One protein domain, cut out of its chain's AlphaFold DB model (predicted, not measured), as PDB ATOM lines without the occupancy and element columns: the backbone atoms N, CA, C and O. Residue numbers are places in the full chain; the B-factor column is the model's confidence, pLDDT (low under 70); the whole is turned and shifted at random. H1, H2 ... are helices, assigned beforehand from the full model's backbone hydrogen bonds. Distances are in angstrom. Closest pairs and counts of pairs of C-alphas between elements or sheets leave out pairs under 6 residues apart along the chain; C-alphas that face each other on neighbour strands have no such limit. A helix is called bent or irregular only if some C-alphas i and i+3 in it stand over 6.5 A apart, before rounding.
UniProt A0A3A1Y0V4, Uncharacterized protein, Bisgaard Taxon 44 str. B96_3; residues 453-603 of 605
ATOM      1  N   LYS A 453     -24.715  48.927 -21.826       45.44
ATOM      2  CA  LYS A 453     -23.735  48.142 -21.066       45.44
ATOM      3  C   LYS A 453     -24.240  47.681 -19.690       45.44
ATOM      4  O   LYS A 453     -23.767  46.665 -19.186       45.44
ATOM      5  N   GLU A 454     -25.174  48.407 -19.081       44.97
ATOM      6  CA  GLU A 454     -25.708  48.124 -17.740       44.97
ATOM      7  C   GLU A 454     -26.918  47.185 -17.795       44.97
ATOM      8  O   GLU A 454     -27.006  46.265 -16.984       44.97
ATOM      9  N   ARG A 455     -27.783  47.294 -18.817       43.66
ATOM     10  CA  ARG A 455     -28.878  46.323 -19.045       43.66
ATOM     11  C   ARG A 455     -28.377  44.897 -19.284       43.66
ATOM     12  O   ARG A 455     -28.951  43.957 -18.736       43.66
ATOM     13  N   ASP A 456     -27.289  44.737 -20.032       47.47
ATOM     14  CA  ASP A 456     -26.692  43.419 -20.278       47.47
ATOM     15  C   ASP A 456     -26.024  42.844 -19.012       47.47
ATOM     16  O   ASP A 456     -26.060  41.633 -18.785       47.47
ATOM     17  N   LYS A 457     -25.514  43.699 -18.108       46.62
ATOM     18  CA  LYS A 457     -25.074  43.291 -16.758       46.62
ATOM     19  C   LYS A 457     -26.255  42.911 -15.845       46.62
ATOM     20  O   LYS A 457     -26.140  41.971 -15.050       46.62
ATOM     21  N   VAL A 458     -27.405  43.581 -15.980       44.66
ATOM     22  CA  VAL A 458     -28.672  43.280 -15.275       44.66
ATOM     23  C   VAL A 458     -29.282  41.936 -15.705       44.66
ATOM     24  O   VAL A 458     -29.936  41.283 -14.896       44.66
ATOM     25  N   ALA A 459     -29.028  41.472 -16.931       43.09
ATOM     26  CA  ALA A 459     -29.531  40.192 -17.443       43.09
ATOM     27  C   ALA A 459     -28.708  38.955 -17.017       43.09
ATOM     28  O   ALA A 459     -29.107  37.823 -17.304       43.09
ATOM     29  N   SER A 460     -27.575  39.141 -16.328       53.22
ATOM     30  CA  SER A 460     -26.757  38.037 -15.810       53.22
ATOM     31  C   SER A 460     -27.493  37.221 -14.730       53.22
ATOM     32  O   SER A 460     -28.360  37.731 -14.016       53.22
ATOM     33  N   GLN A 461     -27.141  35.936 -14.591       50.34
ATOM     34  CA  GLN A 461     -27.752  34.990 -13.635       50.34
ATOM     35  C   GLN A 461     -27.764  35.507 -12.178       50.34
ATOM     36  O   GLN A 461     -28.659  35.169 -11.407       50.34
ATOM     37  N   ASP A 462     -26.832  36.394 -11.823       49.25
ATOM     38  CA  ASP A 462     -26.669  36.966 -10.480       49.25
ATOM     39  C   ASP A 462     -27.697  38.053 -10.135       49.25
ATOM     40  O   ASP A 462     -28.005  38.284  -8.963       49.25
ATOM     41  N   ASN A 463     -28.289  38.691 -11.147       52.66
ATOM     42  CA  ASN A 463     -29.367  39.660 -10.962       52.66
ATOM     43  C   ASN A 463     -30.759  39.013 -11.049       52.66
ATOM     44  O   ASN A 463     -31.700  39.559 -10.474       52.66
ATOM     45  N   GLN A 464     -30.890  37.802 -11.618       51.03
ATOM     46  CA  GLN A 464     -32.121  36.992 -11.541       51.03
ATOM     47  C   GLN A 464     -32.486  36.594 -10.103       51.03
ATOM     48  O   GLN A 464     -33.649  36.353  -9.817       51.03
ATOM     49  N   ILE A 465     -31.539  36.628  -9.163       51.50
ATOM     50  CA  ILE A 465     -31.806  36.432  -7.728       51.50
ATOM     51  C   ILE A 465     -32.703  37.531  -7.155       51.50
ATOM     52  O   ILE A 465     -33.504  37.273  -6.257       51.50
ATOM     53  N   ARG A 466     -32.582  38.765  -7.669       49.25
ATOM     54  CA  ARG A 466     -33.485  39.859  -7.291       49.25
ATOM     55  C   ARG A 466     -34.893  39.625  -7.835       49.25
ATOM     56  O   ARG A 466     -35.859  40.123  -7.277       49.25
ATOM     57  N   PHE A 467     -35.027  38.861  -8.912       48.59
ATOM     58  CA  PHE A 467     -36.298  38.582  -9.552       48.59
ATOM     59  C   PHE A 467     -36.786  37.211  -9.127       48.59
ATOM     60  O   PHE A 467     -36.483  36.254  -9.814       48.59
ATOM     61  N   TYR A 468     -37.580  37.117  -8.056       52.91
ATOM     62  CA  TYR A 468     -38.326  35.896  -7.734       52.91
ATOM     63  C   TYR A 468     -39.114  35.424  -8.968       52.91
ATOM     64  O   TYR A 468     -40.060  36.112  -9.376       52.91
ATOM     65  N   PRO A 469     -38.771  34.288  -9.599       48.44
ATOM     66  CA  PRO A 469     -39.597  33.783 -10.682       48.44
ATOM     67  C   PRO A 469     -40.791  33.086 -10.047       48.44
ATOM     68  O   PRO A 469     -40.633  32.084  -9.351       48.44
ATOM     69  N   GLU A 470     -41.999  33.590 -10.306       47.38
ATOM     70  CA  GLU A 470     -43.239  32.928  -9.878       47.38
ATOM     71  C   GLU A 470     -43.279  31.448 -10.318       47.38
ATOM     72  O   GLU A 470     -43.952  30.640  -9.694       47.38
ATOM     73  N   SER A 471     -42.500  31.050 -11.333       43.97
ATOM     74  CA  SER A 471     -42.315  29.662 -11.776       43.97
ATOM     75  C   SER A 471     -41.677  28.722 -10.741       43.97
ATOM     76  O   SER A 471     -41.877  27.508 -10.833       43.97
ATOM     77  N   PHE A 472     -40.965  29.232  -9.730       47.50
ATOM     78  CA  PHE A 472     -40.462  28.396  -8.633       47.50
ATOM     79  C   PHE A 472     -41.572  27.935  -7.676       47.50
ATOM     80  O   PHE A 472     -41.342  27.030  -6.885       47.50
ATOM     81  N   LEU A 473     -42.807  28.438  -7.803       45.44
ATOM     82  CA  LEU A 473     -43.990  27.977  -7.055       45.44
ATOM     83  C   LEU A 473     -44.496  26.572  -7.430       45.44
ATOM     84  O   LEU A 473     -45.530  26.126  -6.923       45.44
ATOM     85  N   THR A 474     -43.819  25.853  -8.323       46.00
ATOM     86  CA  THR A 474     -44.207  24.478  -8.659       46.00
ATOM     87  C   THR A 474     -43.826  23.508  -7.533       46.00
ATOM     88  O   THR A 474     -42.943  23.782  -6.723       46.00
ATOM     89  N   LYS A 475     -44.515  22.356  -7.449       41.28
ATOM     90  CA  LYS A 475     -44.455  21.355  -6.351       41.28
ATOM     91  C   LYS A 475     -43.050  20.886  -5.915       41.28
ATOM     92  O   LYS A 475     -42.943  20.232  -4.882       41.28
ATOM     93  N   ASN A 476     -42.002  21.242  -6.652       45.16
ATOM     94  CA  ASN A 476     -40.609  20.914  -6.365       45.16
ATOM     95  C   ASN A 476     -39.834  22.038  -5.646       45.16
ATOM     96  O   ASN A 476     -38.649  21.852  -5.403       45.16
ATOM     97  N   PHE A 477     -40.469  23.157  -5.248       49.84
ATOM     98  CA  PHE A 477     -39.817  24.289  -4.549       49.84
ATOM     99  C   PHE A 477     -38.977  23.868  -3.337       49.84
ATOM    100  O   PHE A 477     -37.935  24.441  -3.032       49.84
ATOM    101  N   ASN A 478     -39.440  22.832  -2.643       47.22
ATOM    102  CA  ASN A 478     -38.772  22.320  -1.466       47.22
ATOM    103  C   ASN A 478     -37.544  21.471  -1.799       47.22
ATOM    104  O   ASN A 478     -36.687  21.358  -0.943       47.22
ATOM    105  N   ILE A 479     -37.419  20.876  -2.984       46.22
ATOM    106  CA  ILE A 479     -36.519  19.742  -3.210       46.22
ATOM    107  C   ILE A 479     -35.281  20.160  -4.008       46.22
ATOM    108  O   ILE A 479     -35.372  20.533  -5.173       46.22
ATOM    109  N   ILE A 480     -34.112  19.981  -3.396       45.22
ATOM    110  CA  ILE A 480     -32.851  19.772  -4.112       45.22
ATOM    111  C   ILE A 480     -32.586  18.267  -4.219       45.22
ATOM    112  O   ILE A 480     -32.682  17.553  -3.214       45.22
ATOM    113  N   ASN A 481     -32.160  17.817  -5.408       45.41
ATOM    114  CA  ASN A 481     -31.610  16.478  -5.673       45.41
ATOM    115  C   ASN A 481     -32.448  15.340  -5.061       45.41
ATOM    116  O   ASN A 481     -31.932  14.504  -4.316       45.41
ATOM    117  N   ASP A 482     -33.757  15.369  -5.321       45.97
ATOM    118  CA  ASP A 482     -34.764  14.376  -4.916       45.97
ATOM    119  C   ASP A 482     -34.859  14.035  -3.413       45.97
ATOM    120  O   ASP A 482     -35.671  13.189  -3.050       45.97
ATOM    121  N   ASN A 483     -34.100  14.683  -2.508       43.56
ATOM    122  CA  ASN A 483     -33.992  14.218  -1.113       43.56
ATOM    123  C   ASN A 483     -33.774  15.286  -0.015       43.56
ATOM    124  O   ASN A 483     -33.829  14.925   1.164       43.56
ATOM    125  N   LYS A 484     -33.525  16.575  -0.311       52.38
ATOM    126  CA  LYS A 484     -33.287  17.599   0.739       52.38
ATOM    127  C   LYS A 484     -34.230  18.796   0.631       52.38
ATOM    128  O   LYS A 484     -34.326  19.401  -0.433       52.38
ATOM    129  N   VAL A 485     -34.880  19.146   1.753       54.75
ATOM    130  CA  VAL A 485     -35.778  20.308   1.844       54.75
ATOM    131  C   VAL A 485     -35.004  21.599   2.137       54.75
ATOM    132  O   VAL A 485     -34.525  21.752   3.259       54.75
ATOM    133  N   LEU A 486     -34.903  22.515   1.165       57.47
ATOM    134  CA  LEU A 486     -34.195  23.805   1.291       57.47
ATOM    135  C   LEU A 486     -34.889  24.804   2.223       57.47
ATOM    136  O   LEU A 486     -34.263  25.378   3.105       57.47
ATOM    137  N   PHE A 487     -36.187  25.017   2.005       60.38
ATOM    138  CA  PHE A 487     -36.955  26.121   2.582       60.38
ATOM    139  C   PHE A 487     -37.810  25.666   3.772       60.38
ATOM    140  O   PHE A 487     -38.965  26.050   3.892       60.38
ATOM    141  N   ASN A 488     -37.300  24.795   4.649       53.88
ATOM    142  CA  ASN A 488     -38.103  24.291   5.778       53.88
ATOM    143  C   ASN A 488     -38.052  25.169   7.037       53.88
ATOM    144  O   ASN A 488     -38.623  24.765   8.047       53.88
ATOM    145  N   GLY A 489     -37.314  26.287   7.032       48.03
ATOM    146  CA  GLY A 489     -37.129  27.153   8.206       48.03
ATOM    147  C   GLY A 489     -36.440  26.481   9.412       48.03
ATOM    148  O   GLY A 489     -36.115  27.153  10.384       48.03
ATOM    149  N   LYS A 490     -36.167  25.167   9.360       44.06
ATOM    150  CA  LYS A 490     -35.560  24.356  10.433       44.06
ATOM    151  C   LYS A 490     -34.036  24.381  10.417       44.06
ATOM    152  O   LYS A 490     -33.413  23.821  11.317       44.06
ATOM    153  N   LEU A 491     -33.435  24.965   9.384       48.38
ATOM    154  CA  LEU A 491     -31.983  25.093   9.297       48.38
ATOM    155  C   LEU A 491     -31.464  26.170  10.262       48.38
ATOM    156  O   LEU A 491     -30.332  26.045  10.724       48.38
ATOM    157  N   GLY A 492     -32.321  27.117  10.677       46.53
ATOM    158  CA  GLY A 492     -31.974  28.189  11.610       46.53
ATOM    159  C   GLY A 492     -30.737  28.987  11.165       46.53
ATOM    160  O   GLY A 492     -30.195  28.759  10.086       46.53
ATOM    161  N   PRO A 493     -30.226  29.891  12.008       43.94
ATOM    162  CA  PRO A 493     -28.936  30.537  11.770       43.94
ATOM    163  C   PRO A 493     -27.732  29.598  12.005       43.94
ATOM    164  O   PRO A 493     -26.596  30.037  11.896       43.94
ATOM    165  N   ASN A 494     -27.935  28.314  12.348       45.75
ATOM    166  CA  ASN A 494     -26.840  27.394  12.684       45.75
ATOM    167  C   ASN A 494     -26.156  26.835  11.422       45.75
ATOM    168  O   ASN A 494     -26.566  25.841  10.818       45.75
ATOM    169  N   LEU A 495     -25.075  27.528  11.059       48.44
ATOM    170  CA  LEU A 495     -24.336  27.510   9.795       48.44
ATOM    171  C   LEU A 495     -23.451  26.280   9.537       48.44
ATOM    172  O   LEU A 495     -23.127  26.025   8.372       48.44
ATOM    173  N   GLU A 496     -23.101  25.505  10.570       44.38
ATOM    174  CA  GLU A 496     -22.172  24.360  10.472       44.38
ATOM    175  C   GLU A 496     -22.706  23.204   9.615       44.38
ATOM    176  O   GLU A 496     -21.945  22.447   9.016       44.38
ATOM    177  N   ARG A 497     -24.034  23.079   9.487       46.84
ATOM    178  CA  ARG A 497     -24.668  22.016   8.684       46.84
ATOM    179  C   ARG A 497     -24.473  22.181   7.181       46.84
ATOM    180  O   ARG A 497     -24.748  21.248   6.428       46.84
ATOM    181  N   PHE A 498     -24.034  23.357   6.746       49.91
ATOM    182  CA  PHE A 498     -23.843  23.649   5.337       49.91
ATOM    183  C   PHE A 498     -22.409  23.339   4.882       49.91
ATOM    184  O   PHE A 498     -22.227  22.965   3.740       49.91
ATOM    185  N   THR A 499     -21.391  23.391   5.736       48.00
ATOM    186  CA  THR A 499     -19.984  23.495   5.300       48.00
ATOM    187  C   THR A 499     -19.414  22.305   4.489       48.00
ATOM    188  O   THR A 499     -18.709  22.569   3.517       48.00
ATOM    189  N   PRO A 500     -19.716  21.013   4.757       44.97
ATOM    190  CA  PRO A 500     -19.041  19.915   4.041       44.97
ATOM    191  C   PRO A 500     -19.655  19.482   2.692       44.97
ATOM    192  O   PRO A 500     -19.063  18.650   2.011       44.97
ATOM    193  N   TYR A 501     -20.836  19.976   2.293       48.00
ATOM    194  CA  TYR A 501     -21.638  19.356   1.212       48.00
ATOM    195  C   TYR A 501     -21.947  20.260  -0.006       48.00
ATOM    196  O   TYR A 501     -22.798  19.902  -0.816       48.00
ATOM    197  N   LEU A 502     -21.308  21.429  -0.158       47.59
ATOM    198  CA  LEU A 502     -21.802  22.519  -1.034       47.59
ATOM    199  C   LEU A 502     -21.153  22.639  -2.422       47.59
ATOM    200  O   LEU A 502     -21.276  23.681  -3.065       47.59
ATOM    201  N   MET A 503     -20.487  21.605  -2.932       43.28
ATOM    202  CA  MET A 503     -20.241  21.558  -4.377       43.28
ATOM    203  C   MET A 503     -21.552  21.167  -5.080       43.28
ATOM    204  O   MET A 503     -21.917  19.998  -5.089       43.28
ATOM    205  N   GLY A 504     -22.266  22.151  -5.643       52.66
ATOM    206  CA  GLY A 504     -23.465  21.922  -6.466       52.66
ATOM    207  C   GLY A 504     -24.765  21.783  -5.672       52.66
ATOM    208  O   GLY A 504     -25.441  20.761  -5.770       52.66
ATOM    209  N   ILE A 505     -25.115  22.817  -4.894       54.09
ATOM    210  CA  ILE A 505     -26.356  22.886  -4.101       54.09
ATOM    211  C   ILE A 505     -27.549  22.582  -4.990       54.09
ATOM    212  O   ILE A 505     -28.325  21.699  -4.675       54.09
ATOM    213  N   SER A 506     -27.666  23.239  -6.136       57.38
ATOM    214  CA  SER A 506     -28.692  22.925  -7.118       57.38
ATOM    215  C   SER A 506     -28.076  22.813  -8.508       57.38
ATOM    216  O   SER A 506     -27.064  23.452  -8.801       57.38
ATOM    217  N   ALA A 507     -28.720  22.051  -9.394       60.81
ATOM    218  CA  ALA A 507     -28.505  22.208 -10.834       60.81
ATOM    219  C   ALA A 507     -28.927  23.614 -11.318       60.81
ATOM    220  O   ALA A 507     -28.570  24.026 -12.418       60.81
ATOM    221  N   ASP A 508     -29.671  24.348 -10.484       64.31
ATOM    222  CA  ASP A 508     -30.101  25.710 -10.737       64.31
ATOM    223  C   ASP A 508     -29.004  26.746 -10.392       64.31
ATOM    224  O   ASP A 508     -28.638  26.896  -9.216       64.31
ATOM    225  N   PRO A 509     -28.490  27.495 -11.383       66.31
ATOM    226  CA  PRO A 509     -27.464  28.512 -11.164       66.31
ATOM    227  C   PRO A 509     -27.947  29.696 -10.309       66.31
ATOM    228  O   PRO A 509     -27.136  30.286  -9.592       66.31
ATOM    229  N   VAL A 510     -29.246  30.018 -10.313       68.50
ATOM    230  CA  VAL A 510     -29.819  31.114  -9.511       68.50
ATOM    231  C   VAL A 510     -29.751  30.773  -8.027       68.50
ATOM    232  O   VAL A 510     -29.351  31.610  -7.219       68.50
ATOM    233  N   LEU A 511     -30.071  29.530  -7.654       70.06
ATOM    234  CA  LEU A 511     -29.991  29.080  -6.259       70.06
ATOM    235  C   LEU A 511     -28.548  29.020  -5.750       70.06
ATOM    236  O   LEU A 511     -28.291  29.402  -4.608       70.06
ATOM    237  N   ASN A 512     -27.605  28.584  -6.590       71.75
ATOM    238  CA  ASN A 512     -26.183  28.581  -6.236       71.75
ATOM    239  C   ASN A 512     -25.677  30.006  -5.980       71.75
ATOM    240  O   ASN A 512     -25.011  30.261  -4.979       71.75
ATOM    241  N   SER A 513     -26.043  30.950  -6.846       75.44
ATOM    242  CA  SER A 513     -25.621  32.340  -6.705       75.44
ATOM    243  C   SER A 513     -26.309  33.050  -5.521       75.44
ATOM    244  O   SER A 513     -25.652  33.783  -4.775       75.44
ATOM    245  N   LEU A 514     -27.593  32.761  -5.251       77.00
ATOM    246  CA  LEU A 514     -28.294  33.253  -4.057       77.00
ATOM    247  C   LEU A 514     -27.613  32.759  -2.779       77.00
ATOM    248  O   LEU A 514     -27.452  33.515  -1.821       77.00
ATOM    249  N   PHE A 515     -27.185  31.501  -2.777       76.94
ATOM    250  CA  PHE A 515     -26.473  30.929  -1.649       76.94
ATOM    251  C   PHE A 515     -25.119  31.604  -1.409       76.94
ATOM    252  O   PHE A 515     -24.794  31.881  -0.256       76.94
ATOM    253  N   THR A 516     -24.356  31.917  -2.463       79.56
ATOM    254  CA  THR A 516     -23.102  32.683  -2.347       79.56
ATOM    255  C   THR A 516     -23.341  34.036  -1.668       79.56
ATOM    256  O   THR A 516     -22.621  34.378  -0.731       79.56
ATOM    257  N   LEU A 517     -24.383  34.777  -2.072       84.25
ATOM    258  CA  LEU A 517     -24.753  36.053  -1.438       84.25
ATOM    259  C   LEU A 517     -25.159  35.878   0.029       84.25
ATOM    260  O   LEU A 517     -24.660  36.594   0.894       84.25
ATOM    261  N   PHE A 518     -26.030  34.909   0.320       82.81
ATOM    262  CA  PHE A 518     -26.461  34.614   1.686       82.81
ATOM    263  C   PHE A 518     -25.272  34.268   2.587       82.81
ATOM    264  O   PHE A 518     -25.114  34.842   3.659       82.81
ATOM    265  N   LYS A 519     -24.397  33.362   2.143       78.38
ATOM    266  CA  LYS A 519     -23.233  32.940   2.921       78.38
ATOM    267  C   LYS A 519     -22.217  34.056   3.123       78.38
ATOM    268  O   LYS A 519     -21.704  34.172   4.229       78.38
ATOM    269  N   GLY A 520     -21.964  34.880   2.109       83.19
ATOM    270  CA  GLY A 520     -21.104  36.053   2.266       83.19
ATOM    271  C   GLY A 520     -21.670  37.058   3.264       83.19
ATOM    272  O   GLY A 520     -20.943  37.524   4.129       83.19
ATOM    273  N   ASN A 521     -22.981  37.305   3.240       84.31
ATOM    274  CA  ASN A 521     -23.617  38.219   4.192       84.31
ATOM    275  C   ASN A 521     -23.614  37.703   5.639       84.31
ATOM    276  O   ASN A 521     -23.667  38.507   6.566       84.31
ATOM    277  N   VAL A 522     -23.599  36.382   5.841       80.31
ATOM    278  CA  VAL A 522     -23.680  35.785   7.182       80.31
ATOM    279  C   VAL A 522     -22.312  35.461   7.772       80.31
ATOM    280  O   VAL A 522     -22.118  35.614   8.973       80.31
ATOM    281  N   ASP A 523     -21.386  34.960   6.957       78.88
ATOM    282  CA  ASP A 523     -20.183  34.286   7.447       78.88
ATOM    283  C   ASP A 523     -18.988  34.461   6.499       78.88
ATOM    284  O   ASP A 523     -18.273  33.511   6.178       78.88
ATOM    285  N   PHE A 524     -18.794  35.688   6.006       84.19
ATOM    286  CA  PHE A 524     -17.774  36.021   5.011       84.19
ATOM    287  C   PHE A 524     -16.380  35.461   5.344       84.19
ATOM    288  O   PHE A 524     -15.742  34.837   4.494       84.19
ATOM    289  N   TYR A 525     -15.910  35.653   6.580       83.69
ATOM    290  CA  TYR A 525     -14.537  35.327   6.976       83.69
ATOM    291  C   TYR A 525     -14.220  33.827   6.924       83.69
ATOM    292  O   TYR A 525     -13.083  33.469   6.618       83.69
ATOM    293  N   ASN A 526     -15.219  32.961   7.125       81.00
ATOM    294  CA  ASN A 526     -15.055  31.505   7.081       81.00
ATOM    295  C   ASN A 526     -15.267  30.904   5.679       81.00
ATOM    296  O   ASN A 526     -15.220  29.683   5.509       81.00
ATOM    297  N   LEU A 527     -15.510  31.729   4.654       79.69
ATOM    298  CA  LEU A 527     -15.675  31.234   3.290       79.69
ATOM    299  C   LEU A 527     -14.339  30.815   2.655       79.69
ATOM    300  O   LEU A 527     -13.328  31.493   2.844       79.69
ATOM    301  N   PRO A 528     -14.328  29.754   1.823       81.75
ATOM    302  CA  PRO A 528     -13.166  29.427   1.002       81.75
ATOM    303  C   PRO A 528     -12.790  30.593   0.067       81.75
ATOM    304  O   PRO A 528     -13.708  31.244  -0.451       81.75
ATOM    305  N   PRO A 529     -11.496  30.805  -0.254       82.75
ATOM    306  CA  PRO A 529     -11.038  31.927  -1.084       82.75
ATOM    307  C   PRO A 529     -11.804  32.080  -2.406       82.75
ATOM    308  O   PRO A 529     -12.263  33.168  -2.750       82.75
ATOM    309  N   ARG A 530     -12.077  30.964  -3.101       82.50
ATOM    310  CA  ARG A 530     -12.876  30.962  -4.342       82.50
ATOM    311  C   ARG A 530     -14.267  31.581  -4.154       82.50
ATOM    312  O   ARG A 530     -14.719  32.330  -5.014       82.50
ATOM    313  N   ILE A 531     -14.949  31.247  -3.058       80.94
ATOM    314  CA  ILE A 531     -16.305  31.734  -2.772       80.94
ATOM    315  C   ILE A 531     -16.261  33.181  -2.278       80.94
ATOM    316  O   ILE A 531     -17.126  33.960  -2.665       80.94
ATOM    317  N   LYS A 532     -15.241  33.571  -1.494       86.44
ATOM    318  CA  LYS A 532     -15.012  34.979  -1.119       86.44
ATOM    319  C   LYS A 532     -14.870  35.857  -2.359       86.44
ATOM    320  O   LYS A 532     -15.602  36.831  -2.494       86.44
ATOM    321  N   LYS A 533     -14.010  35.461  -3.303       87.00
ATOM    322  CA  LYS A 533     -13.805  36.175  -4.572       87.00
ATOM    323  C   LYS A 533     -15.092  36.278  -5.391       87.00
ATOM    324  O   LYS A 533     -15.414  37.340  -5.915       87.00
ATOM    325  N   GLU A 534     -15.849  35.185  -5.465       84.69
ATOM    326  CA  GLU A 534     -17.144  35.153  -6.147       84.69
ATOM    327  C   GLU A 534     -18.173  36.090  -5.479       84.69
ATOM    328  O   GLU A 534     -18.887  36.815  -6.168       84.69
ATOM    329  N   TYR A 535     -18.235  36.118  -4.146       87.38
ATOM    330  CA  TYR A 535     -19.108  37.009  -3.379       87.38
ATOM    331  C   TYR A 535     -18.732  38.488  -3.545       87.38
ATOM    332  O   TYR A 535     -19.601  39.301  -3.852       87.38
ATOM    333  N   LEU A 536     -17.448  38.832  -3.404       90.38
ATOM    334  CA  LEU A 536     -16.943  40.202  -3.542       90.38
ATOM    335  C   LEU A 536     -17.214  40.768  -4.943       90.38
ATOM    336  O   LEU A 536     -17.713  41.885  -5.066       90.38
ATOM    337  N   ALA A 537     -16.998  39.973  -5.998       87.00
ATOM    338  CA  ALA A 537     -17.323  40.372  -7.369       87.00
ATOM    339  C   ALA A 537     -18.828  40.657  -7.563       87.00
ATOM    340  O   ALA A 537     -19.216  41.585  -8.285       87.00
ATOM    341  N   LYS A 538     -19.698  39.882  -6.896       84.81
ATOM    342  CA  LYS A 538     -21.149  40.127  -6.902       84.81
ATOM    343  C   LYS A 538     -21.515  41.391  -6.131       84.81
ATOM    344  O   LYS A 538     -22.331  42.159  -6.639       84.81
ATOM    345  N   LEU A 539     -20.944  41.609  -4.942       88.50
ATOM    346  CA  LEU A 539     -21.156  42.836  -4.167       88.50
ATOM    347  C   LEU A 539     -20.790  44.062  -5.001       88.50
ATOM    348  O   LEU A 539     -21.605  44.969  -5.131       88.50
ATOM    349  N   GLU A 540     -19.612  44.044  -5.626       89.19
ATOM    350  CA  GLU A 540     -19.120  45.150  -6.441       89.19
ATOM    351  C   GLU A 540     -20.077  45.482  -7.591       89.19
ATOM    352  O   GLU A 540     -20.490  46.628  -7.762       89.19
ATOM    353  N   THR A 541     -20.480  44.462  -8.351       84.75
ATOM    354  CA  THR A 541     -21.393  44.635  -9.488       84.75
ATOM    355  C   THR A 541     -22.744  45.194  -9.040       84.75
ATOM    356  O   THR A 541     -23.343  46.027  -9.718       84.75
ATOM    357  N   ARG A 542     -23.254  44.728  -7.896       86.06
ATOM    358  CA  ARG A 542     -24.550  45.154  -7.354       86.06
ATOM    359  C   ARG A 542     -24.499  46.569  -6.782       86.06
ATOM    360  O   ARG A 542     -25.473  47.302  -6.955       86.06
ATOM    361  N   LEU A 543     -23.374  46.944  -6.178       89.81
ATOM    362  CA  LEU A 543     -23.103  48.294  -5.698       89.81
ATOM    363  C   LEU A 543     -23.075  49.300  -6.860       89.81
ATOM    364  O   LEU A 543     -23.717  50.342  -6.759       89.81
ATOM    365  N   ASP A 544     -22.433  48.961  -7.985       87.50
ATOM    366  CA  ASP A 544     -22.408  49.809  -9.192       87.50
ATOM    367  C   ASP A 544     -23.819  50.074  -9.731       87.50
ATOM    368  O   ASP A 544     -24.196  51.215  -9.996       87.50
ATOM    369  N   VAL A 545     -24.642  49.025  -9.817       83.75
ATOM    370  CA  VAL A 545     -26.044  49.148 -10.247       83.75
ATOM    371  C   VAL A 545     -26.855  49.999  -9.265       83.75
ATOM    372  O   VAL A 545     -27.697  50.799  -9.672       83.75
ATOM    373  N   ALA A 546     -26.625  49.840  -7.959       86.94
ATOM    374  CA  ALA A 546     -27.299  50.648  -6.948       86.94
ATOM    375  C   ALA A 546     -26.898  52.131  -7.038       86.94
ATOM    376  O   ALA A 546     -27.750  53.006  -6.869       86.94
ATOM    377  N   LYS A 547     -25.629  52.414  -7.355       90.56
ATOM    378  CA  LYS A 547     -25.118  53.772  -7.565       90.56
ATOM    379  C   LYS A 547     -25.781  54.444  -8.760       90.56
ATOM    380  O   LYS A 547     -26.287  55.557  -8.622       90.56
ATOM    381  N   GLU A 548     -25.852  53.750  -9.890       86.94
ATOM    382  CA  GLU A 548     -26.528  54.245 -11.092       86.94
ATOM    383  C   GLU A 548     -28.019  54.527 -10.818       86.94
ATOM    384  O   GLU A 548     -28.549  55.588 -11.158       86.94
ATOM    385  N   ALA A 549     -28.711  53.610 -10.130       84.88
ATOM    386  CA  ALA A 549     -30.113  53.795  -9.753       84.88
ATOM    387  C   ALA A 549     -30.321  55.024  -8.846       84.88
ATOM    388  O   ALA A 549     -31.288  55.771  -9.022       84.88
ATOM    389  N   PHE A 550     -29.407  55.263  -7.903       90.50
ATOM    390  CA  PHE A 550     -29.429  56.452  -7.056       90.50
ATOM    391  C   PHE A 550     -29.234  57.743  -7.864       90.50
ATOM    392  O   PHE A 550     -30.008  58.689  -7.707       90.50
ATOM    393  N   GLU A 551     -28.244  57.783  -8.759       90.62
ATOM    394  CA  GLU A 551     -27.978  58.938  -9.628       90.62
ATOM    395  C   GLU A 551     -29.172  59.273 -10.523       90.62
ATOM    396  O   GLU A 551     -29.546  60.443 -10.651       90.62
ATOM    397  N   ASN A 552     -29.829  58.249 -11.066       86.50
ATOM    398  CA  ASN A 552     -31.074  58.390 -11.813       86.50
ATOM    399  C   ASN A 552     -32.189  59.011 -10.954       86.50
ATOM    400  O   ASN A 552     -32.886  59.924 -11.401       86.50
ATOM    401  N   GLY A 553     -32.317  58.598  -9.690       89.94
ATOM    402  CA  GLY A 553     -33.227  59.235  -8.736       89.94
ATOM    403  C   GLY A 553     -32.889  60.708  -8.460       89.94
ATOM    404  O   GLY A 553     -33.786  61.537  -8.321       89.94
ATOM    405  N   MET A 554     -31.601  61.067  -8.433       91.56
ATOM    406  CA  MET A 554     -31.161  62.459  -8.272       91.56
ATOM    407  C   MET A 554     -31.460  63.309  -9.515       91.56
ATOM    408  O   MET A 554     -31.800  64.486  -9.387       91.56
ATOM    409  N   VAL A 555     -31.356  62.736 -10.721       91.12
ATOM    410  CA  VAL A 555     -31.800  63.386 -11.969       91.12
ATOM    411  C   VAL A 555     -33.300  63.668 -11.916       91.12
ATOM    412  O   VAL A 555     -33.721  64.774 -12.249       91.12
ATOM    413  N   GLU A 556     -34.089  62.705 -11.449       88.75
ATOM    414  CA  GLU A 556     -35.537  62.847 -11.317       88.75
ATOM    415  C   GLU A 556     -35.928  63.961 -10.332       88.75
ATOM    416  O   GLU A 556     -36.775  64.790 -10.655       88.75
ATOM    417  N   LEU A 557     -35.256  64.066  -9.179       90.00
ATOM    418  CA  LEU A 557     -35.460  65.189  -8.254       90.00
ATOM    419  C   LEU A 557     -35.144  66.544  -8.908       90.00
ATOM    420  O   LEU A 557     -35.897  67.502  -8.742       90.00
ATOM    421  N   ARG A 558     -34.061  66.633  -9.694       90.19
ATOM    422  CA  ARG A 558     -33.736  67.858 -10.447       90.19
ATOM    423  C   ARG A 558     -34.812  68.194 -11.479       90.19
ATOM    424  O   ARG A 558     -35.160  69.362 -11.613       90.19
ATOM    425  N   ARG A 559     -35.351  67.186 -12.173       90.12
ATOM    426  CA  ARG A 559     -36.451  67.362 -13.130       90.12
ATOM    427  C   ARG A 559     -37.695  67.917 -12.437       90.12
ATOM    428  O   ARG A 559     -38.221  68.923 -12.893       90.12
ATOM    429  N   GLN A 560     -38.112  67.325 -11.316       89.44
ATOM    430  CA  GLN A 560     -39.270  67.802 -10.547       89.44
ATOM    431  C   GLN A 560     -39.088  69.249 -10.067       89.44
ATOM    432  O   GLN A 560     -40.011  70.050 -10.181       89.44
ATOM    433  N   PHE A 561     -37.885  69.609  -9.604       90.00
ATOM    434  CA  PHE A 561     -37.558  70.990  -9.239       90.00
ATOM    435  C   PHE A 561     -37.672  71.962 -10.426       90.00
ATOM    436  O   PHE A 561     -38.100  73.101 -10.248       90.00
ATOM    437  N   SER A 562     -37.277  71.536 -11.630       91.62
ATOM    438  CA  SER A 562     -37.401  72.344 -12.847       91.62
ATOM    439  C   SER A 562     -38.841  72.476 -13.350       91.62
ATOM    440  O   SER A 562     -39.156  73.492 -13.961       91.62
ATOM    441  N   GLU A 563     -39.695  71.477 -13.112       92.81
ATOM    442  CA  GLU A 563     -41.096  71.474 -13.557       92.81
ATOM    443  C   GLU A 563     -41.995  72.355 -12.695       92.81
ATOM    444  O   GLU A 563     -42.779  73.136 -13.229       92.81
ATOM    445  N   ASP A 564     -41.877  72.246 -11.373       90.50
ATOM    446  CA  ASP A 564     -42.666  73.038 -10.432       90.50
ATOM    447  C   ASP A 564     -41.855  73.286  -9.159       90.50
ATOM    448  O   ASP A 564     -41.875  72.519  -8.193       90.50
ATOM    449  N   LYS A 565     -41.093  74.381  -9.183       92.06
ATOM    450  CA  LYS A 565     -40.190  74.756  -8.096       92.06
ATOM    451  C   LYS A 565     -40.927  74.981  -6.778       92.06
ATOM    452  O   LYS A 565     -40.418  74.580  -5.731       92.06
ATOM    453  N   ASP A 566     -42.078  75.643  -6.814       90.56
ATOM    454  CA  ASP A 566     -42.793  76.025  -5.597       90.56
ATOM    455  C   ASP A 566     -43.385  74.791  -4.923       90.56
ATOM    456  O   ASP A 566     -43.199  74.607  -3.718       90.56
ATOM    457  N   LYS A 567     -43.991  73.887  -5.700       88.81
ATOM    458  CA  LYS A 567     -44.443  72.593  -5.188       88.81
ATOM    459  C   LYS A 567     -43.281  71.744  -4.679       88.81
ATOM    460  O   LYS A 567     -43.367  71.162  -3.601       88.81
ATOM    461  N   PHE A 568     -42.169  71.699  -5.413       89.81
ATOM    462  CA  PHE A 568     -40.999  70.932  -4.996       89.81
ATOM    463  C   PHE A 568     -40.454  71.409  -3.646       89.81
ATOM    464  O   PHE A 568     -40.157  70.594  -2.781       89.81
ATOM    465  N   LEU A 569     -40.340  72.723  -3.434       90.31
ATOM    466  CA  LEU A 569     -39.816  73.285  -2.185       90.31
ATOM    467  C   LEU A 569     -40.789  73.166  -1.000       90.31
ATOM    468  O   LEU A 569     -40.357  73.325   0.142       90.31
ATOM    469  N   GLN A 570     -42.071  72.873  -1.242       87.44
ATOM    470  CA  GLN A 570     -43.016  72.479  -0.189       87.44
ATOM    471  C   GLN A 570     -42.782  71.037   0.283       87.44
ATOM    472  O   GLN A 570     -43.057  70.724   1.439       87.44
ATOM    473  N   GLU A 571     -42.272  70.169  -0.594       82.69
ATOM    474  CA  GLU A 571     -42.084  68.740  -0.323       82.69
ATOM    475  C   GLU A 571     -40.639  68.373   0.065       82.69
ATOM    476  O   GLU A 571     -40.433  67.438   0.839       82.69
ATOM    477  N   TYR A 572     -39.630  69.092  -0.443       88.81
ATOM    478  CA  TYR A 572     -38.223  68.688  -0.362       88.81
ATOM    479  C   TYR A 572     -37.284  69.800   0.124       88.81
ATOM    480  O   TYR A 572     -37.386  70.964  -0.266       88.81
ATOM    481  N   ASN A 573     -36.271  69.414   0.908       90.94
ATOM    482  CA  ASN A 573     -35.214  70.310   1.375       90.94
ATOM    483  C   ASN A 573     -33.932  70.168   0.530       90.94
ATOM    484  O   ASN A 573     -33.311  69.109   0.469       90.94
ATOM    485  N   LEU A 574     -33.482  71.263  -0.093       90.69
ATOM    486  CA  LEU A 574     -32.304  71.246  -0.974       90.69
ATOM    487  C   LEU A 574     -30.990  70.901  -0.257       90.69
ATOM    488  O   LEU A 574     -30.137  70.246  -0.853       90.69
ATOM    489  N   ARG A 575     -30.808  71.325   1.001       90.94
ATOM    490  CA  ARG A 575     -29.588  71.005   1.768       90.94
ATOM    491  C   ARG A 575     -29.529  69.519   2.090       90.94
ATOM    492  O   ARG A 575     -28.478  68.907   1.954       90.94
ATOM    493  N   GLU A 576     -30.673  68.953   2.453       90.88
ATOM    494  CA  GLU A 576     -30.819  67.520   2.700       90.88
ATOM    495  C   GLU A 576     -30.502  66.696   1.447       90.88
ATOM    496  O   GLU A 576     -29.763  65.721   1.535       90.88
ATOM    497  N   ILE A 577     -30.985  67.116   0.272       92.69
ATOM    498  CA  ILE A 577     -30.669  66.461  -1.009       92.69
ATOM    499  C   ILE A 577     -29.162  66.511  -1.307       92.69
ATOM    500  O   ILE A 577     -28.584  65.522  -1.757       92.69
ATOM    501  N   GLN A 578     -28.513  67.655  -1.068       92.25
ATOM    502  CA  GLN A 578     -27.070  67.815  -1.286       92.25
ATOM    503  C   GLN A 578     -26.245  66.927  -0.348       92.25
ATOM    504  O   GLN A 578     -25.328  66.244  -0.803       92.25
ATOM    505  N   GLU A 579     -26.584  66.916   0.941       92.56
ATOM    506  CA  GLU A 579     -25.930  66.076   1.945       92.56
ATOM    507  C   GLU A 579     -26.100  64.590   1.624       92.56
ATOM    508  O   GLU A 579     -25.129  63.836   1.655       92.56
ATOM    509  N   LEU A 580     -27.310  64.186   1.233       93.38
ATOM    510  CA  LEU A 580     -27.602  62.822   0.814       93.38
ATOM    511  C   LEU A 580     -26.723  62.399  -0.371       93.38
ATOM    512  O   LEU A 580     -26.128  61.323  -0.338       93.38
ATOM    513  N   GLY A 581     -26.616  63.252  -1.395       94.00
ATOM    514  CA  GLY A 581     -25.763  63.002  -2.556       94.00
ATOM    515  C   GLY A 581     -24.293  62.820  -2.179       94.00
ATOM    516  O   GLY A 581     -23.668  61.859  -2.622       94.00
ATOM    517  N   LYS A 582     -23.764  63.699  -1.319       94.94
ATOM    518  CA  LYS A 582     -22.380  63.625  -0.840       94.94
ATOM    519  C   LYS A 582     -22.118  62.346  -0.041       94.94
ATOM    520  O   LYS A 582     -21.231  61.583  -0.400       94.94
ATOM    521  N   ASN A 583     -22.910  62.084   0.999       94.31
ATOM    522  CA  ASN A 583     -22.697  60.926   1.870       94.31
ATOM    523  C   ASN A 583     -22.821  59.603   1.102       94.31
ATOM    524  O   ASN A 583     -22.145  58.632   1.426       94.31
ATOM    525  N   THR A 584     -23.679  59.563   0.077       94.19
ATOM    526  CA  THR A 584     -23.854  58.383  -0.776       94.19
ATOM    527  C   THR A 584     -22.646  58.146  -1.679       94.19
ATOM    528  O   THR A 584     -22.229  57.001  -1.845       94.19
ATOM    529  N   GLU A 585     -22.068  59.207  -2.251       95.62
ATOM    530  CA  GLU A 585     -20.819  59.108  -3.010       95.62
ATOM    531  C   GLU A 585     -19.676  58.624  -2.115       95.62
ATOM    532  O   GLU A 585     -18.997  57.658  -2.454       95.62
ATOM    533  N   ASP A 586     -19.517  59.232  -0.939       94.94
ATOM    534  CA  ASP A 586     -18.439  58.872  -0.019       94.94
ATOM    535  C   ASP A 586     -18.586  57.414   0.473       94.94
ATOM    536  O   ASP A 586     -17.600  56.676   0.542       94.94
ATOM    537  N   PHE A 587     -19.817  56.955   0.738       95.19
ATOM    538  CA  PHE A 587     -20.118  55.555   1.057       95.19
ATOM    539  C   PHE A 587     -19.781  54.593  -0.088       95.19
ATOM    540  O   PHE A 587     -19.213  53.522   0.147       95.19
ATOM    541  N   TYR A 588     -20.126  54.956  -1.324       95.81
ATOM    542  CA  TYR A 588     -19.818  54.153  -2.506       95.81
ATOM    543  C   TYR A 588     -18.301  53.966  -2.661       95.81
ATOM    544  O   TYR A 588     -17.836  52.833  -2.796       95.81
ATOM    545  N   GLN A 589     -17.523  55.049  -2.550       95.50
ATOM    546  CA  GLN A 589     -16.058  54.997  -2.634       95.50
ATOM    547  C   GLN A 589     -15.442  54.194  -1.483       95.50
ATOM    548  O   GLN A 589     -14.562  53.360  -1.709       95.50
ATOM    549  N   TYR A 590     -15.936  54.397  -0.258       93.75
ATOM    550  CA  TYR A 590     -15.528  53.627   0.918       93.75
ATOM    551  C   TYR A 590     -15.732  52.121   0.701       93.75
ATOM    552  O   TYR A 590     -14.816  51.327   0.912       93.75
ATOM    553  N   THR A 591     -16.908  51.731   0.209       92.50
ATOM    554  CA  THR A 591     -17.254  50.321   0.008       92.50
ATOM    555  C   THR A 591     -16.488  49.699  -1.162       92.50
ATOM    556  O   THR A 591     -16.042  48.559  -1.063       92.50
ATOM    557  N   LYS A 592     -16.259  50.444  -2.253       94.12
ATOM    558  CA  LYS A 592     -15.399  50.009  -3.368       94.12
ATOM    559  C   LYS A 592     -13.978  49.703  -2.908       94.12
ATOM    560  O   LYS A 592     -13.449  48.648  -3.246       94.12
ATOM    561  N   LYS A 593     -13.387  50.605  -2.121       92.69
ATOM    562  CA  LYS A 593     -12.046  50.422  -1.561       92.69
ATOM    563  C   LYS A 593     -11.985  49.178  -0.672       92.69
ATOM    564  O   LYS A 593     -11.112  48.342  -0.871       92.69
ATOM    565  N   PHE A 594     -12.958  49.017   0.224       89.25
ATOM    566  CA  PHE A 594     -13.076  47.833   1.078       89.25
ATOM    567  C   PHE A 594     -13.131  46.533   0.259       89.25
ATOM    568  O   PHE A 594     -12.417  45.579   0.550       89.25
ATOM    569  N   ILE A 595     -13.940  46.486  -0.806       91.00
ATOM    570  CA  ILE A 595     -14.030  45.300  -1.671       91.00
ATOM    571  C   ILE A 595     -12.683  44.988  -2.345       91.00
ATOM    572  O   ILE A 595     -12.309  43.818  -2.432       91.00
ATOM    573  N   GLN A 596     -11.960  46.008  -2.816       90.44
ATOM    574  CA  GLN A 596     -10.660  45.841  -3.471       90.44
ATOM    575  C   GLN A 596      -9.601  45.282  -2.518       90.44
ATOM    576  O   GLN A 596      -8.933  44.318  -2.882       90.44
ATOM    577  N   GLU A 597      -9.518  45.806  -1.293       88.81
ATOM    578  CA  GLU A 597      -8.585  45.321  -0.262       88.81
ATOM    579  C   GLU A 597      -8.776  43.813  -0.006       88.81
ATOM    580  O   GLU A 597      -7.827  43.035  -0.088       88.81
ATOM    581  N   PHE A 598     -10.020  43.352   0.168       86.75
ATOM    582  CA  PHE A 598     -10.299  41.922   0.365       86.75
ATOM    583  C   PHE A 598     -10.062  41.053  -0.880       86.75
ATOM    584  O   PHE A 598      -9.759  39.860  -0.756       86.75
ATOM    585  N   LEU A 599     -10.231  41.599  -2.090       84.94
ATOM    586  CA  LEU A 599      -9.934  40.884  -3.337       84.94
ATOM    587  C   LEU A 599      -8.426  40.671  -3.531       84.94
ATOM    588  O   LEU A 599      -8.028  39.635  -4.075       84.94
ATOM    589  N   GLU A 600      -7.608  41.628  -3.098       83.75
ATOM    590  CA  GLU A 600      -6.147  41.527  -3.103       83.75
ATOM    591  C   GLU A 600      -5.680  40.465  -2.099       83.75
ATOM    592  O   GLU A 600      -5.005  39.518  -2.504       83.75
ATOM    593  N   GLU A 601      -6.162  40.513  -0.851       78.50
ATOM    594  CA  GLU A 601      -5.848  39.514   0.187       78.50
ATOM    595  C   GLU A 601      -6.214  38.079  -0.235       78.50
ATOM    596  O   GLU A 601      -5.454  37.139  -0.023       78.50
ATOM    597  N   THR A 602      -7.368  37.891  -0.887       70.56
ATOM    598  CA  THR A 602      -7.812  36.562  -1.357       70.56
ATOM    599  C   THR A 602      -7.118  36.072  -2.629       70.56
ATOM    600  O   THR A 602      -7.394  34.956  -3.071       70.56
ATOM    601  N   SER A 603      -6.260  36.889  -3.245       61.56
ATOM    602  CA  SER A 603      -5.456  36.506  -4.412       61.56
ATOM    603  C   SER A 603      -4.016  36.114  -4.046       61.56
ATOM    604  O   SER A 603      -3.318  35.575  -4.905       61.56
TER     605      SER A 603
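Overview. This is residues 453 to 603 of the 605 residues of an uncharacterized protein of Bisgaard Taxon 44 str. B96_3 (UniProt A0A3A1Y0V4). What shape does the model show? Two long helices, H4 and H6, run side by side in opposite ways with short H5 turning the corner between them, and H3, a kinked helix, packs across H4 near its other end. The earlier residues 453 to 508 are mostly loops with two short helices, H1 and H2, and the long link of residues 474 to 508 lies on the side of H3 away from H5. What are the numbers? The printed part has 151 residues with six named helices, H1 to H6 in chain order, and no named strand; the class is all helix. It is loose, with a radius of gyration of the C-alphas of 20.3 A, and spans 63 by 41 by 32 A.

Arrangement. Where does the first helix stand? H1, residues 453 to 458, is close to but not clearly touching H4, residues 529 to 563; their closest C-alphas are those of Glu 454 and Val 545, 7.6 A apart. H2, residues 470 to 473, touches no helix. How does H3 meet H4? H3, residues 509 to 526, touches H4 with residues 516 to 524 alone, about perpendicular at 78 degrees; the closest C-alphas, of Thr 516 and Tyr 535, are 6.0 A apart. What follows H4? H5, residues 565 to 571, only just touches H4, with 3 pairs of C-alphas within 8 A, and only at the corner by their link; the closest are Phe 561 and Phe 568, 5.5 A apart. H6, residues 574 to 603, touches H4 at a shallow tilt of 15 degrees, opposite ways; the closest C-alphas, of Pro 529 and Thr 602, are 5.7 A apart. What do the backbones show? Each O i to N i+4 pair is within hydrogen-bond range in H4, H5 and H6, against 1 of 2 in H1 and 12 of 14 in H3; H2 is too short for such a pair.

Along the chain. Where does H1 begin? C-alpha 453 is at (-23.735, 48.142, -21.066). How long are the longer helices? H3 measures 22.3 A, with a kink of 68 degrees near residue 520, and is irregular, C-alphas 522 and 525 being 9.2 A apart. H4 measures 51.2 A from C-alpha 529 at (-11.038, 31.927, -1.084), and H6 measures 44.0 A, ending with C-alpha 603 at (-5.456, 36.506, -4.412).

Size, cuts and confidence. How far does it reach? The two farthest C-alphas, of Asn 483 and Asp 566, are 62.6 A apart. Which links are long? H1 to H2 with 11 residues and H2 to H3 with 35 are long; the printed part has no cut. Where is confidence low? Residues 453 to 510 and residue 603 are under 70 in pLDDT.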